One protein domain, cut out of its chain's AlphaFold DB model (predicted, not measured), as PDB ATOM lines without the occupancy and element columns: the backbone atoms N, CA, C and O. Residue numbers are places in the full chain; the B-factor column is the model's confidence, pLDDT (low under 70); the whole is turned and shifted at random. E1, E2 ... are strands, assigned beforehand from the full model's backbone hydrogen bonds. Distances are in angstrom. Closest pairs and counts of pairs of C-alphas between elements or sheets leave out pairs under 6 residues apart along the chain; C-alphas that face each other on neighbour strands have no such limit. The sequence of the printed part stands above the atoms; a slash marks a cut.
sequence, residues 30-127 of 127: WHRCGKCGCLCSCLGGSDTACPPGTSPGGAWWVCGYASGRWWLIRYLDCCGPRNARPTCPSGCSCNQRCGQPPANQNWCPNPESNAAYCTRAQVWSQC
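AT A GLANCE: This is residues 30 to 127 of the 127 residues of the protein "Me-amine-dh_L domain-containing protein" of Thermomicrobium roseum (UniProt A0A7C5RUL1). A long, twisted ribbon of three strands, E2, E3 and E5, runs the length of the domain, and a small ribbon of two short strands, E1 and E4, packs on it through E1 and E5. Long loops link the two ribbons. The printed part has 98 residues with no named helix and five named strands, E1 to E5 in order; the larger sheet has the order E2, E3, E5, and both sheets are antiparallel. The class is all strand, though under half of the residues, 44 of 98, are in named strands. The whole is compact, with a radius of gyration of the C-alphas of 12.8 A, and elongated in outline, spanning 43 by 24 by 22 A.

IN THESE COORDINATES: E3, residues 69 to 81, is 37.9 A long and starts at C-alpha 69, (122.198, 68.781, 154.122). E2, residues 55 to 66, is 29.3 A long and bends by 71 degrees at residue 58. E5, residues 114 to 126, is 31.2 A long, bends by 70 degrees at residue 117 and ends at C-alpha 126, (127.677, 73.949, 153.807). E1 is residues 36 to 38, 7.1 A, and E4 is residues 93 to 95, 6.6 A.

HOW THE PARTS SIT: E3 is the inner strand. E2 and E3 form a hairpin, antiparallel at 158 degrees, with N 64 and O 71 at 2.9 A. E3 and E5 are antiparallel at 161 degrees, with N 74 and O 122 at 2.8 A. The closest C-alphas of E1 and E5, Cys 38 and Cys 118, are 4.7 A apart. E1 and E4 are antiparallel at 177 degrees, with N 37 and O 94 at 2.9 A. E4 and E5 are apart.

THE WHOLE: The C-alphas of Gly 68 and Asn 83, the two farthest apart, are 42.9 A apart. The printed part has no cut. The link E2 to E3 is tight; the other three are long. Mean pLDDT of the printed part is 95.0, and no printed residue is under 70.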
ATOM      1  N   TRP A  30     113.278  78.166 152.196       92.88
ATOM      2  CA  TRP A  30     114.093  77.508 153.229       92.88
ATOM      3  C   TRP A  30     115.337  78.320 153.618       92.88
ATOM      4  O   TRP A  30     115.697  78.386 154.794       92.88
ATOM      5  N   HIS A  31     115.963  79.011 152.656       94.00
ATOM      6  CA  HIS A  31     117.143  79.847 152.894       94.00
ATOM      7  C   HIS A  31     116.805  81.161 153.607       94.00
ATOM      8  O   HIS A  31     117.665  82.017 153.774       94.00
ATOM      9  N   ARG A  32     115.548  81.353 154.020       94.62
ATOM     10  CA  ARG A  32     115.067  82.512 154.782       94.62
ATOM     11  C   ARG A  32     114.600  82.133 156.184       94.62
ATOM     12  O   ARG A  32     114.002  82.965 156.857       94.62
ATOM     13  N   CYS A  33     114.929  80.928 156.652       93.25
ATOM     14  CA  CYS A  33     114.521  80.355 157.942       93.25
ATOM     15  C   CYS A  33     114.869  81.187 159.194       93.25
ATOM     16  O   CYS A  33     114.315  80.962 160.264       93.25
ATOM     17  N   GLY A  34     115.797  82.134 159.084       93.69
ATOM     18  CA  GLY A  34     116.202  83.057 160.141       93.69
ATOM     19  C   GLY A  34     115.910  84.520 159.816       93.69
ATOM     20  O   GLY A  34     116.239  85.397 160.605       93.69
ATOM     21  N   LYS A  35     115.316  84.823 158.663       95.00
ATOM     22  CA  LYS A  35     115.217  86.198 158.179       95.00
ATOM     23  C   LYS A  35     114.297  87.051 159.052       95.00
ATOM     24  O   LYS A  35     113.157  86.673 159.328       95.00
ATOM     25  N   CYS A  36     114.779  88.237 159.404       94.31
ATOM     26  CA  CYS A  36     113.993  89.320 159.979       94.31
ATOM     27  C   CYS A  36     114.135  90.558 159.083       94.31
ATOM     28  O   CYS A  36     115.228  90.836 158.596       94.31
ATOM     29  N   GLY A  37     113.042  91.282 158.840       94.62
ATOM     30  CA  GLY A  37     113.037  92.500 158.025       94.62
ATOM     31  C   GLY A  37     112.541  92.298 156.590       94.62
ATOM     32  O   GLY A  37     111.928  91.285 156.253       94.62
ATOM     33  N   CYS A  38     112.766  93.301 155.739       96.56
ATOM     34  CA  CYS A  38     112.191  93.353 154.393       96.56
ATOM     35  C   CYS A  38     113.029  92.583 153.363       96.56
ATOM     36  O   CYS A  38     114.260  92.673 153.360       96.56
ATOM     37  N   LEU A  39     112.384  91.864 152.444       96.25
ATOM     38  CA  LEU A  39     113.047  91.219 151.308       96.25
ATOM     39  C   LEU A  39     113.592  92.258 150.315       96.25
ATOM     40  O   LEU A  39     112.828  93.045 149.759       96.25
ATOM     41  N   CYS A  40     114.892  92.206 150.005       96.94
ATOM     42  CA  CYS A  40     115.477  93.085 148.982       96.94
ATOM     43  C   CYS A  40     114.881  92.891 147.582       96.94
ATOM     44  O   CYS A  40     114.779  93.859 146.832       96.94
ATOM     45  N   SER A  41     114.413  91.683 147.254       94.75
ATOM     46  CA  SER A  41     113.718  91.394 145.990       94.75
ATOM     47  C   SER A  41     112.429  92.197 145.797       94.75
ATOM     48  O   SER A  41     111.985  92.366 144.669       94.75
ATOM     49  N   CYS A  42     111.832  92.715 146.875       95.00
ATOM     50  CA  CYS A  42     110.631  93.547 146.803       95.00
ATOM     51  C   CYS A  42     110.922  95.041 146.657       95.00
ATOM     52  O   CYS A  42     109.998  95.834 146.507       95.00
ATOM     53  N   LEU A  43     112.191  95.434 146.746       95.75
ATOM     54  CA  LEU A  43     112.619  96.829 146.756       95.75
ATOM     55  C   LEU A  43     113.619  97.127 145.630       95.75
ATOM     56  O   LEU A  43     114.388  98.075 145.728       95.75
ATOM     57  N   GLY A  44     113.622  96.311 144.570       94.88
ATOM     58  CA  GLY A  44     114.494  96.488 143.403       94.88
ATOM     59  C   GLY A  44     115.903  95.901 143.549       94.88
ATOM     60  O   GLY A  44     116.766  96.196 142.730       94.88
ATOM     61  N   GLY A  45     116.152  95.090 144.580       95.94
ATOM     62  CA  GLY A  45     117.370  94.289 144.732       95.94
ATOM     63  C   GLY A  45     117.137  92.805 144.433       95.94
ATOM     64  O   GLY A  45     116.151  92.410 143.814       95.94
ATOM     65  N   SER A  46     118.036  91.958 144.924       95.38
ATOM     66  CA  SER A  46     117.938  90.495 144.865       95.38
ATOM     67  C   SER A  46     118.622  89.864 146.085       95.38
ATOM     68  O   SER A  46     119.112  90.569 146.966       95.38
ATOM     69  N   ASP A  47     118.684  88.532 146.167       94.38
ATOM     70  CA  ASP A  47     119.475  87.865 147.211       94.38
ATOM     71  C   ASP A  47     121.003  88.060 147.009       94.38
ATOM     72  O   ASP A  47     121.782  87.932 147.955       94.38
ATOM     73  N   THR A  48     121.449  88.481 145.820       94.06
ATOM     74  CA  THR A  48     122.872  88.704 145.490       94.06
ATOM     75  C   THR A  48     123.259  90.171 145.302       94.06
ATOM     76  O   THR A  48     124.443  90.484 145.388       94.06
ATOM     77  N   ALA A  49     122.300  91.079 145.110       96.44
ATOM     78  CA  ALA A  49     122.556  92.495 144.855       96.44
ATOM     79  C   ALA A  49     121.650  93.402 145.694       96.44
ATOM     80  O   ALA A  49     120.468  93.120 145.899       96.44
ATOM     81  N   CYS A  50     122.210  94.507 146.183       98.06
ATOM     82  CA  CYS A  50     121.443  95.513 146.904       98.06
ATOM     83  C   CYS A  50     120.630  96.403 145.949       98.06
ATOM     84  O   CYS A  50     121.066  96.616 144.815       98.06
ATOM     85  N   PRO A  51     119.469  96.931 146.385       97.62
ATOM     86  CA  PRO A  51     118.727  97.934 145.627       97.62
ATOM     87  C   PRO A  51     119.585  99.150 145.232       97.62
ATOM     88  O   PRO A  51     120.485  99.526 145.995       97.62
ATOM     89  N   PRO A  52     119.286  99.825 144.106       96.12
ATOM     90  CA  PRO A  52     119.925 101.090 143.750       96.12
ATOM     91  C   PRO A  52     119.858 102.118 144.889       96.12
ATOM     92  O   PRO A  52     118.842 102.235 145.571       96.12
ATOM     93  N   GLY A  53     120.947 102.863 145.099       95.06
ATOM     94  CA  GLY A  53     121.038 103.872 146.165       95.06
ATOM     95  C   GLY A  53     121.287 103.311 147.571       95.06
ATOM     96  O   GLY A  53     121.341 104.081 148.527       95.06
ATOM     97  N   THR A  54     121.475 101.996 147.708       98.00
ATOM     98  CA  THR A  54     121.880 101.345 148.963       98.00
ATOM     99  C   THR A  54     123.242 100.671 148.808       98.00
ATOM    100  O   THR A  54     123.676 100.373 147.693       98.00
ATOM    101  N   SER A  55     123.929 100.413 149.920       97.50
ATOM    102  CA  SER A  55     125.232  99.739 149.933       97.50
ATOM    103  C   SER A  55     125.189  98.448 150.754       97.50
ATOM    104  O   SER A  55     124.447  98.384 151.733       97.50
ATOM    105  N   PRO A  56     125.992  97.420 150.434       97.38
ATOM    106  CA  PRO A  56     126.133  96.257 151.305       97.38
ATOM    107  C   PRO A  56     126.599  96.658 152.711       97.38
ATOM    108  O   PRO A  56     127.541  97.436 152.860       97.38
ATOM    109  N   GLY A  57     125.930  96.131 153.731       96.81
ATOM    110  CA  GLY A  57     126.347  96.204 155.125       96.81
ATOM    111  C   GLY A  57     127.088  94.949 155.577       96.81
ATOM    112  O   GLY A  57     127.595  94.157 154.781       96.81
ATOM    113  N   GLY A  58     127.117  94.772 156.892       96.88
ATOM    114  CA  GLY A  58     127.521  93.545 157.553       96.88
ATOM    115  C   GLY A  58     126.519  92.409 157.351       96.88
ATOM    116  O   GLY A  58     125.467  92.544 156.720       96.88
ATOM    117  N   ALA A  59     126.882  91.259 157.906       95.50
ATOM    118  CA  ALA A  59     126.101  90.045 157.800       95.50
ATOM    119  C   ALA A  59     126.089  89.281 159.118       95.50
ATOM    120  O   ALA A  59     127.047  89.320 159.888       95.50
ATOM    121  N   TRP A  60     125.034  88.502 159.300       96.31
ATOM    122  CA  TRP A  60     124.941  87.465 160.317       96.31
ATOM    123  C   TRP A  60     124.494  86.158 159.660       96.31
ATOM    124  O   TRP A  60     124.114  86.147 158.487       96.31
ATOM    125  N   TRP A  61     124.575  85.033 160.366       96.19
ATOM    126  CA  TRP A  61     124.358  83.729 159.741       96.19
ATOM    127  C   TRP A  61     123.658  82.711 160.632       96.19
ATOM    128  O   TRP A  61     123.681  82.794 161.860       96.19
ATOM    129  N   VAL A  62     123.048  81.726 159.972       95.62
ATOM    130  CA  VAL A  62     122.463  80.520 160.572       95.62
ATOM    131  C   VAL A  62     122.794  79.304 159.720       95.62
ATOM    132  O   VAL A  62     123.027  79.432 158.519       95.62
ATOM    133  N   CYS A  63     122.734  78.120 160.322       95.88
ATOM    134  CA  CYS A  63     122.665  76.870 159.577       95.88
ATOM    135  C   CYS A  63     121.196  76.501 159.343       95.88
ATOM    136  O   CYS A  63     120.421  76.399 160.295       95.88
ATOM    137  N   GLY A  64     120.810  76.327 158.081       94.12
ATOM    138  CA  GLY A  64     119.487  75.847 157.677       94.12
ATOM    139  C   GLY A  64     119.580  74.475 157.022       94.12
ATOM    140  O   GLY A  64     120.550  74.190 156.323       94.12
ATOM    141  N   TYR A  65     118.579  73.626 157.245       93.31
ATOM    142  CA  TYR A  65     118.525  72.295 156.649       93.31
ATOM    143  C   TYR A  65     117.692  72.311 155.368       93.31
ATOM    144  O   TYR A  65     116.550  72.772 155.375       93.31
ATOM    145  N   ALA A  66     118.256  71.798 154.277       94.31
ATOM    146  CA  ALA A  66     117.551  71.624 153.014       94.31
ATOM    147  C   ALA A  66     118.159  70.471 152.213       94.31
ATOM    148  O   ALA A  66     119.381  70.340 152.106       94.31
ATOM    149  N   SER A  67     117.287  69.644 151.632       91.88
ATOM    150  CA  SER A  67     117.668  68.557 150.720       91.88
ATOM    151  C   SER A  67     118.719  67.603 151.306       91.88
ATOM    152  O   SER A  67     119.699  67.256 150.648       91.88
ATOM    153  N   GLY A  68     118.543  67.198 152.566       95.25
ATOM    154  CA  GLY A  68     119.430  66.231 153.217       95.25
ATOM    155  C   GLY A  68     120.698  66.821 153.842       95.25
ATOM    156  O   GLY A  68     121.487  66.069 154.410       95.25
ATOM    157  N   ARG A  69     120.934  68.135 153.727       96.50
ATOM    158  CA  ARG A  69     122.198  68.781 154.122       96.50
ATOM    159  C   ARG A  69     121.965  70.063 154.912       96.50
ATOM    160  O   ARG A  69     120.927  70.711 154.768       96.50
ATOM    161  N   TRP A  70     122.957  70.438 155.714       96.44
ATOM    162  CA  TRP A  70     123.004  71.732 156.385       96.44
ATOM    163  C   TRP A  70     123.765  72.750 155.538       96.44
ATOM    164  O   TRP A  70     124.800  72.459 154.942       96.44
ATOM    165  N   TRP A  71     123.233  73.964 155.484       97.50
ATOM    166  CA  TRP A  71     123.772  75.057 154.689       97.50
ATOM    167  C   TRP A  71     123.941  76.295 155.549       97.50
ATOM    168  O   TRP A  71     123.024  76.690 156.273       97.50
ATOM    169  N   LEU A  72     125.097  76.938 155.425       97.56
ATOM    170  CA  LEU A  72     125.353  78.246 155.993       97.56
ATOM    171  C   LEU A  72     124.621  79.292 155.158       97.56
ATOM    172  O   LEU A  72     124.966  79.551 154.002       97.56
ATOM    173  N   ILE A  73     123.624  79.912 155.769       97.19
ATOM    174  CA  ILE A  73     122.860  81.009 155.193       97.19
ATOM    175  C   ILE A  73     123.347  82.295 155.841       97.19
ATOM    176  O   ILE A  73     123.320  82.426 157.066       97.19
ATOM    177  N   ARG A  74     123.758  83.257 155.018       96.94
ATOM    178  CA  ARG A  74     124.119  84.606 155.449       96.94
ATOM    179  C   ARG A  74     122.971  85.560 155.152       96.94
ATOM    180  O   ARG A  74     122.464  85.598 154.030       96.94
ATOM    181  N   TYR A  75     122.595  86.346 156.148       97.69
ATOM    182  CA  TYR A  75     121.672  87.460 156.017       97.69
ATOM    183  C   TYR A  75     122.481  88.746 155.961       97.69
ATOM    184  O   TYR A  75     123.203  89.053 156.906       97.69
ATOM    185  N   LEU A  76     122.402  89.448 154.834       97.69
ATOM    186  CA  LEU A  76     123.231  90.619 154.555       97.69
ATOM    187  C   LEU A  76     122.336  91.839 154.405       97.69
ATOM    188  O   LEU A  76     121.514  91.882 153.484       97.69
ATOM    189  N   ASP A  77     122.492  92.821 155.282       98.06
ATOM    190  CA  ASP A  77     121.712  94.049 155.175       98.06
ATOM    191  C   ASP A  77     122.193  94.879 153.981       98.06
ATOM    192  O   ASP A  77     123.386  94.980 153.692       98.06
ATOM    193  N   CYS A  78     121.244  95.468 153.265       98.31
ATOM    194  CA  CYS A  78     121.498  96.571 152.355       98.31
ATOM    195  C   CYS A  78     121.158  97.851 153.099       98.31
ATOM    196  O   CYS A  78     120.055  98.010 153.622       98.31
ATOM    197  N   CYS A  79     122.130  98.741 153.180       98.31
ATOM    198  CA  CYS A  79     122.139  99.877 154.074       98.31
ATOM    199  C   CYS A  79     121.851 101.161 153.319       98.31
ATOM    200  O   CYS A  79     122.348 101.371 152.213       98.31
ATOM    201  N   GLY A  80     121.068 102.025 153.950       97.38
ATOM    202  CA  GLY A  80     120.809 103.371 153.469       97.38
ATOM    203  C   GLY A  80     120.464 104.312 154.621       97.38
ATOM    204  O   GLY A  80     120.375 103.869 155.775       97.38
ATOM    205  N   PRO A  81     120.247 105.601 154.315       96.62
ATOM    206  CA  PRO A  81     119.884 106.598 155.310       96.62
ATOM    207  C   PRO A  81     118.612 106.198 156.062       96.62
ATOM    208  O   PRO A  81     117.615 105.796 155.457       96.62
ATOM    209  N   ARG A  82     118.617 106.333 157.392       94.50
ATOM    210  CA  ARG A  82     117.476 105.959 158.252       94.50
ATOM    211  C   ARG A  82     116.167 106.635 157.868       94.50
ATOM    212  O   ARG A  82     115.118 106.001 157.903       94.50
ATOM    213  N   ASN A  83     116.242 107.912 157.515       94.00
ATOM    214  CA  ASN A  83     115.102 108.732 157.112       94.00
ATOM    215  C   ASN A  83     114.597 108.426 155.692       94.00
ATOM    216  O   ASN A  83     113.541 108.922 155.317       94.00
ATOM    217  N   ALA A  84     115.324 107.618 154.917       91.00
ATOM    218  CA  ALA A  84     114.971 107.226 153.554       91.00
ATOM    219  C   ALA A  84     114.531 105.754 153.455       91.00
ATOM    220  O   ALA A  84     114.433 105.207 152.356       91.00
ATOM    221  N   ARG A  85     114.289 105.079 154.589       92.50
ATOM    222  CA  ARG A  85     113.854 103.679 154.589       92.50
ATOM    223  C   ARG A  85     112.436 103.564 154.007       92.50
ATOM    224  O   ARG A  85     111.519 104.184 154.547       92.50
ATOM    225  N   PRO A  86     112.217 102.748 152.963       92.88
ATOM    226  CA  PRO A  86     110.912 102.598 152.347       92.88
ATOM    227  C   PRO A  86     109.998 101.761 153.237       92.88
ATOM    228  O   PRO A  86     110.443 100.916 154.025       92.88
ATOM    229  N   THR A  87     108.694 101.931 153.049       95.06
ATOM    230  CA  THR A  87     107.709 100.973 153.545       95.06
ATOM    231  C   THR A  87     107.957  99.613 152.895       95.06
ATOM    232  O   THR A  87     108.090  99.515 151.676       95.06
ATOM    233  N   CYS A  88     108.011  98.549 153.700       94.81
ATOM    234  CA  CYS A  88     108.129  97.201 153.158       94.81
ATOM    235  C   CYS A  88     106.797  96.778 152.512       94.81
ATOM    236  O   CYS A  88     105.772  96.842 153.197       94.81
ATOM    237  N   PRO A  89     106.782  96.335 151.241       94.12
ATOM    238  CA  PRO A  89     105.554  95.894 150.588       94.12
ATOM    239  C   PRO A  89     104.869  94.735 151.327       94.12
ATOM    240  O   PRO A  89     105.522  93.925 151.995       94.12
ATOM    241  N   SER A  90     103.544  94.636 151.184       89.44
ATOM    242  CA  SER A  90     102.766  93.528 151.752       89.44
ATOM    243  C   SER A  90     103.315  92.176 151.279       89.44
ATOM    244  O   SER A  90     103.628  92.006 150.103       89.44
ATOM    245  N   GLY A  91     103.474  91.225 152.204       87.06
ATOM    246  CA  GLY A  91     104.056  89.903 151.930       87.06
ATOM    247  C   GLY A  91     105.591  89.845 151.892       87.06
ATOM    248  O   GLY A  91     106.149  88.752 151.848       87.06
ATOM    249  N   CYS A  92     106.286  90.984 151.975       93.44
ATOM    250  CA  CYS A  92     107.751  91.049 151.898       93.44
ATOM    251  C   CYS A  92     108.453  91.252 153.245       93.44
ATOM    252  O   CYS A  92     109.684  91.297 153.293       93.44
ATOM    253  N   SER A  93     107.696  91.404 154.331       93.81
ATOM    254  CA  SER A  93     108.244  91.530 155.681       93.81
ATOM    255  C   SER A  93     108.344  90.153 156.327       93.81
ATOM    256  O   SER A  93     107.327  89.510 156.583       93.81
ATOM    257  N   CYS A  94     109.568  89.695 156.577       94.25
ATOM    258  CA  CYS A  94     109.827  88.414 157.219       94.25
ATOM    259  C   CYS A  94     110.066  88.599 158.712       94.25
ATOM    260  O   CYS A  94     110.755  89.529 159.132       94.25
ATOM    261  N   ASN A  95     109.530  87.679 159.508       93.69
ATOM    262  CA  ASN A  95     109.580  87.730 160.964       93.69
ATOM    263  C   ASN A  95     110.064  86.427 161.611       93.69
ATOM    264  O   ASN A  95     109.837  86.227 162.799       93.69
ATOM    265  N   GLN A  96     110.774  85.573 160.866       92.81
ATOM    266  CA  GLN A  96     111.126  84.214 161.297       92.81
ATOM    267  C   GLN A  96     111.917  84.180 162.612       92.81
ATOM    268  O   GLN A  96     111.756  83.268 163.415       92.81
ATOM    269  N   ARG A  97     112.777  85.182 162.840       92.12
ATOM    270  CA  ARG A  97     113.541  85.355 164.091       92.12
ATOM    271  C   ARG A  97     113.565  86.798 164.596       92.12
ATOM    272  O   ARG A  97     114.475  87.188 165.324       92.12
ATOM    273  N   CYS A  98     112.589  87.621 164.209       91.44
ATOM    274  CA  CYS A  98     112.522  88.977 164.756       91.44
ATOM    275  C   CYS A  98     112.369  88.934 166.287       91.44
ATOM    276  O   CYS A  98     111.709  88.055 166.830       91.44
ATOM    277  N   GLY A  99     113.020  89.869 166.983       89.12
ATOM    278  CA  GLY A  99     113.103  89.884 168.450       89.12
ATOM    279  C   GLY A  99     114.245  89.050 169.048       89.12
ATOM    280  O   GLY A  99     114.533  89.204 170.230       89.12
ATOM    281  N   GLN A 100     114.946  88.233 168.253       89.25
ATOM    282  CA  GLN A 100     116.106  87.461 168.712       89.25
ATOM    283  C   GLN A 100     117.403  87.997 168.085       89.25
ATOM    284  O   GLN A 100     117.489  88.107 166.859       89.25
ATOM    285  N   PRO A 101     118.442  88.328 168.871       89.75
ATOM    286  CA  PRO A 101     119.780  88.543 168.328       89.75
ATOM    287  C   PRO A 101     120.322  87.253 167.680       89.75
ATOM    288  O   PRO A 101     120.012  86.161 168.157       89.75
ATOM    289  N   PRO A 102     121.142  87.339 166.618       93.25
ATOM    290  CA  PRO A 102     121.546  88.551 165.891       93.25
ATOM    291  C   PRO A 102     120.522  89.051 164.849       93.25
ATOM    292  O   PRO A 102     120.752  90.075 164.207       93.25
ATOM    293  N   ALA A 103     119.390  88.366 164.669       91.06
ATOM    294  CA  ALA A 103     118.444  88.631 163.583       91.06
ATOM    295  C   ALA A 103     117.769  90.007 163.645       91.06
ATOM    296  O   ALA A 103     117.446  90.575 162.609       91.06
ATOM    297  N   ASN A 104     117.556  90.544 164.847       88.50
ATOM    298  CA  ASN A 104     116.915  91.848 165.053       88.50
ATOM    299  C   ASN A 104     117.901  93.037 165.095       88.50
ATOM    300  O   ASN A 104     117.512  94.145 165.461       88.50
ATOM    301  N   GLN A 105     119.187  92.816 164.811       94.06
ATOM    302  CA  GLN A 105     120.195  93.879 164.830       94.06
ATOM    303  C   GLN A 105     120.306  94.579 163.474       94.06
ATOM    304  O   GLN A 105     120.072  93.987 162.427       94.06
ATOM    305  N   ASN A 106     120.681  95.858 163.517       94.81
ATOM    306  CA  ASN A 106     121.041  96.634 162.336       94.81
ATOM    307  C   ASN A 106     122.495  96.331 161.969       94.81
ATOM    308  O   ASN A 106     123.399  96.773 162.681       94.81
ATOM    309  N   TRP A 107     122.727  95.631 160.862       96.94
ATOM    310  CA  TRP A 107     124.077  95.286 160.410       96.94
ATOM    311  C   TRP A 107     124.690  96.361 159.505       96.94
ATOM    312  O   TRP A 107     125.572  96.076 158.704       96.94
ATOM    313  N   CYS A 108     124.254  97.615 159.625       97.50
ATOM    314  CA  CYS A 108     124.759  98.728 158.827       97.50
ATOM    315  C   CYS A 108     125.877  99.526 159.511       97.50
ATOM    316  O   CYS A 108     125.848  99.703 160.731       97.50
ATOM    317  N   PRO A 109     126.837 100.073 158.736       96.38
ATOM    318  CA  PRO A 109     127.832 101.000 159.268       96.38
ATOM    319  C   PRO A 109     127.157 102.291 159.741       96.38
ATOM    320  O   PRO A 109     126.198 102.742 159.119       96.38
ATOM    321  N   ASN A 110     127.684 102.919 160.795       95.81
ATOM    322  CA  ASN A 110     127.128 104.141 161.395       95.81
ATOM    323  C   ASN A 110     125.628 103.991 161.719       95.81
ATOM    324  O   ASN A 110     124.783 104.655 161.113       95.81
ATOM    325  N   PRO A 111     125.265 103.103 162.660       92.62
ATOM    326  CA  PRO A 111     123.876 102.737 162.915       92.62
ATOM    327  C   PRO A 111     123.021 103.887 163.459       92.62
ATOM    328  O   PRO A 111     121.813 103.709 163.564       92.62
ATOM    329  N   GLU A 112     123.597 105.040 163.802       94.12
ATOM    330  CA  GLU A 112     122.874 106.264 164.173       94.12
ATOM    331  C   GLU A 112     122.268 106.985 162.962       94.12
ATOM    332  O   GLU A 112     121.201 107.582 163.075       94.12
ATOM    333  N   SER A 113     122.904 106.890 161.790       95.56
ATOM    334  CA  SER A 113     122.476 107.558 160.553       95.56
ATOM    335  C   SER A 113     122.010 106.584 159.468       95.56
ATOM    336  O   SER A 113     121.188 106.958 158.628       95.56
ATOM    337  N   ASN A 114     122.436 105.318 159.526       97.00
ATOM    338  CA  ASN A 114     122.029 104.267 158.593       97.00
ATOM    339  C   ASN A 114     121.202 103.164 159.256       97.00
ATOM    340  O   ASN A 114     121.375 102.831 160.432       97.00
ATOM    341  N   ALA A 115     120.320 102.556 158.470       96.38
ATOM    342  CA  ALA A 115     119.588 101.354 158.848       96.38
ATOM    343  C   ALA A 115     119.460 100.386 157.674       96.38
ATOM    344  O   ALA A 115     119.607 100.768 156.510       96.38
ATOM    345  N   ALA A 116     119.133  99.136 158.002       96.81
ATOM    346  CA  ALA A 116     118.738  98.136 157.027       96.81
ATOM    347  C   ALA A 116     117.544  98.644 156.199       96.81
ATOM    348  O   ALA A 116     116.421  98.766 156.696       96.81
ATOM    349  N   TYR A 117     117.800  98.936 154.927       97.44
ATOM    350  CA  TYR A 117     116.802  99.237 153.906       97.44
ATOM    351  C   TYR A 117     116.020  97.963 153.560       97.44
ATOM    352  O   TYR A 117     114.792  97.949 153.500       97.44
ATOM    353  N   CYS A 118     116.752  96.862 153.413       97.44
ATOM    354  CA  CYS A 118     116.262  95.502 153.243       97.44
ATOM    355  C   CYS A 118     117.373  94.523 153.638       97.44
ATOM    356  O   CYS A 118     118.523  94.927 153.806       97.44
ATOM    357  N   THR A 119     117.053  93.238 153.729       97.69
ATOM    358  CA  THR A 119     118.032  92.185 154.021       97.69
ATOM    359  C   THR A 119     118.024  91.169 152.885       97.69
ATOM    360  O   THR A 119     116.963  90.765 152.398       97.69
ATOM    361  N   ARG A 120     119.199  90.735 152.437       96.94
ATOM    362  CA  ARG A 120     119.403  89.659 151.454       96.94
ATOM    363  C   ARG A 120     119.579  88.330 152.170       96.94
ATOM    364  O   ARG A 120     120.025  88.319 153.314       96.94
ATOM    365  N   ALA A 121     119.217  87.221 151.534       96.25
ATOM    366  CA  ALA A 121     119.454  85.888 152.079       96.25
ATOM    367  C   ALA A 121     120.283  85.067 151.089       96.25
ATOM    368  O   ALA A 121     119.790  84.706 150.026       96.25
ATOM    369  N   GLN A 122     121.535  84.776 151.431       96.00
ATOM    370  CA  GLN A 122     122.462  84.083 150.543       96.00
ATOM    371  C   GLN A 122     122.889  82.747 151.146       96.00
ATOM    372  O   GLN A 122     123.419  82.694 152.256       96.00
ATOM    373  N   VAL A 123     122.709  81.670 150.384       95.88
ATOM    374  CA  VAL A 123     123.354  80.385 150.670       95.88
ATOM    375  C   VAL A 123     124.840  80.542 150.365       95.88
ATOM    376  O   VAL A 123     125.206  80.881 149.241       95.88
ATOM    377  N   TRP A 124     125.688  80.370 151.375       96.25
ATOM    378  CA  TRP A 124     127.115  80.671 151.266       96.25
ATOM    379  C   TRP A 124     127.984  79.424 151.145       96.25
ATOM    380  O   TRP A 124     128.867  79.352 150.295       96.25
ATOM    381  N   SER A 125     127.758  78.448 152.017       96.50
ATOM    382  CA  SER A 125     128.518  77.199 152.069       96.50
ATOM    383  C   SER A 125     127.673  76.117 152.726       96.50
ATOM    384  O   SER A 125     126.545  76.371 153.145       96.50
ATOM    385  N   GLN A 126     128.210  74.908 152.845       95.31
ATOM    386  CA  GLN A 126     127.677  73.949 153.807       95.31
ATOM    387  C   GLN A 126     128.034  74.398 155.230       95.31
ATOM    388  O   GLN A 126     129.036  75.098 155.430       95.31
ATOM    389  N   CYS A 127     127.160  74.046 156.168       92.31
ATOM    390  CA  CYS A 127     127.560  73.818 157.548       92.31
ATOM    391  C   CYS A 127     127.895  72.319 157.661       92.31
ATOM    392  O   CYS A 127     128.817  72.004 158.425       92.31
TER     393      CYS A 127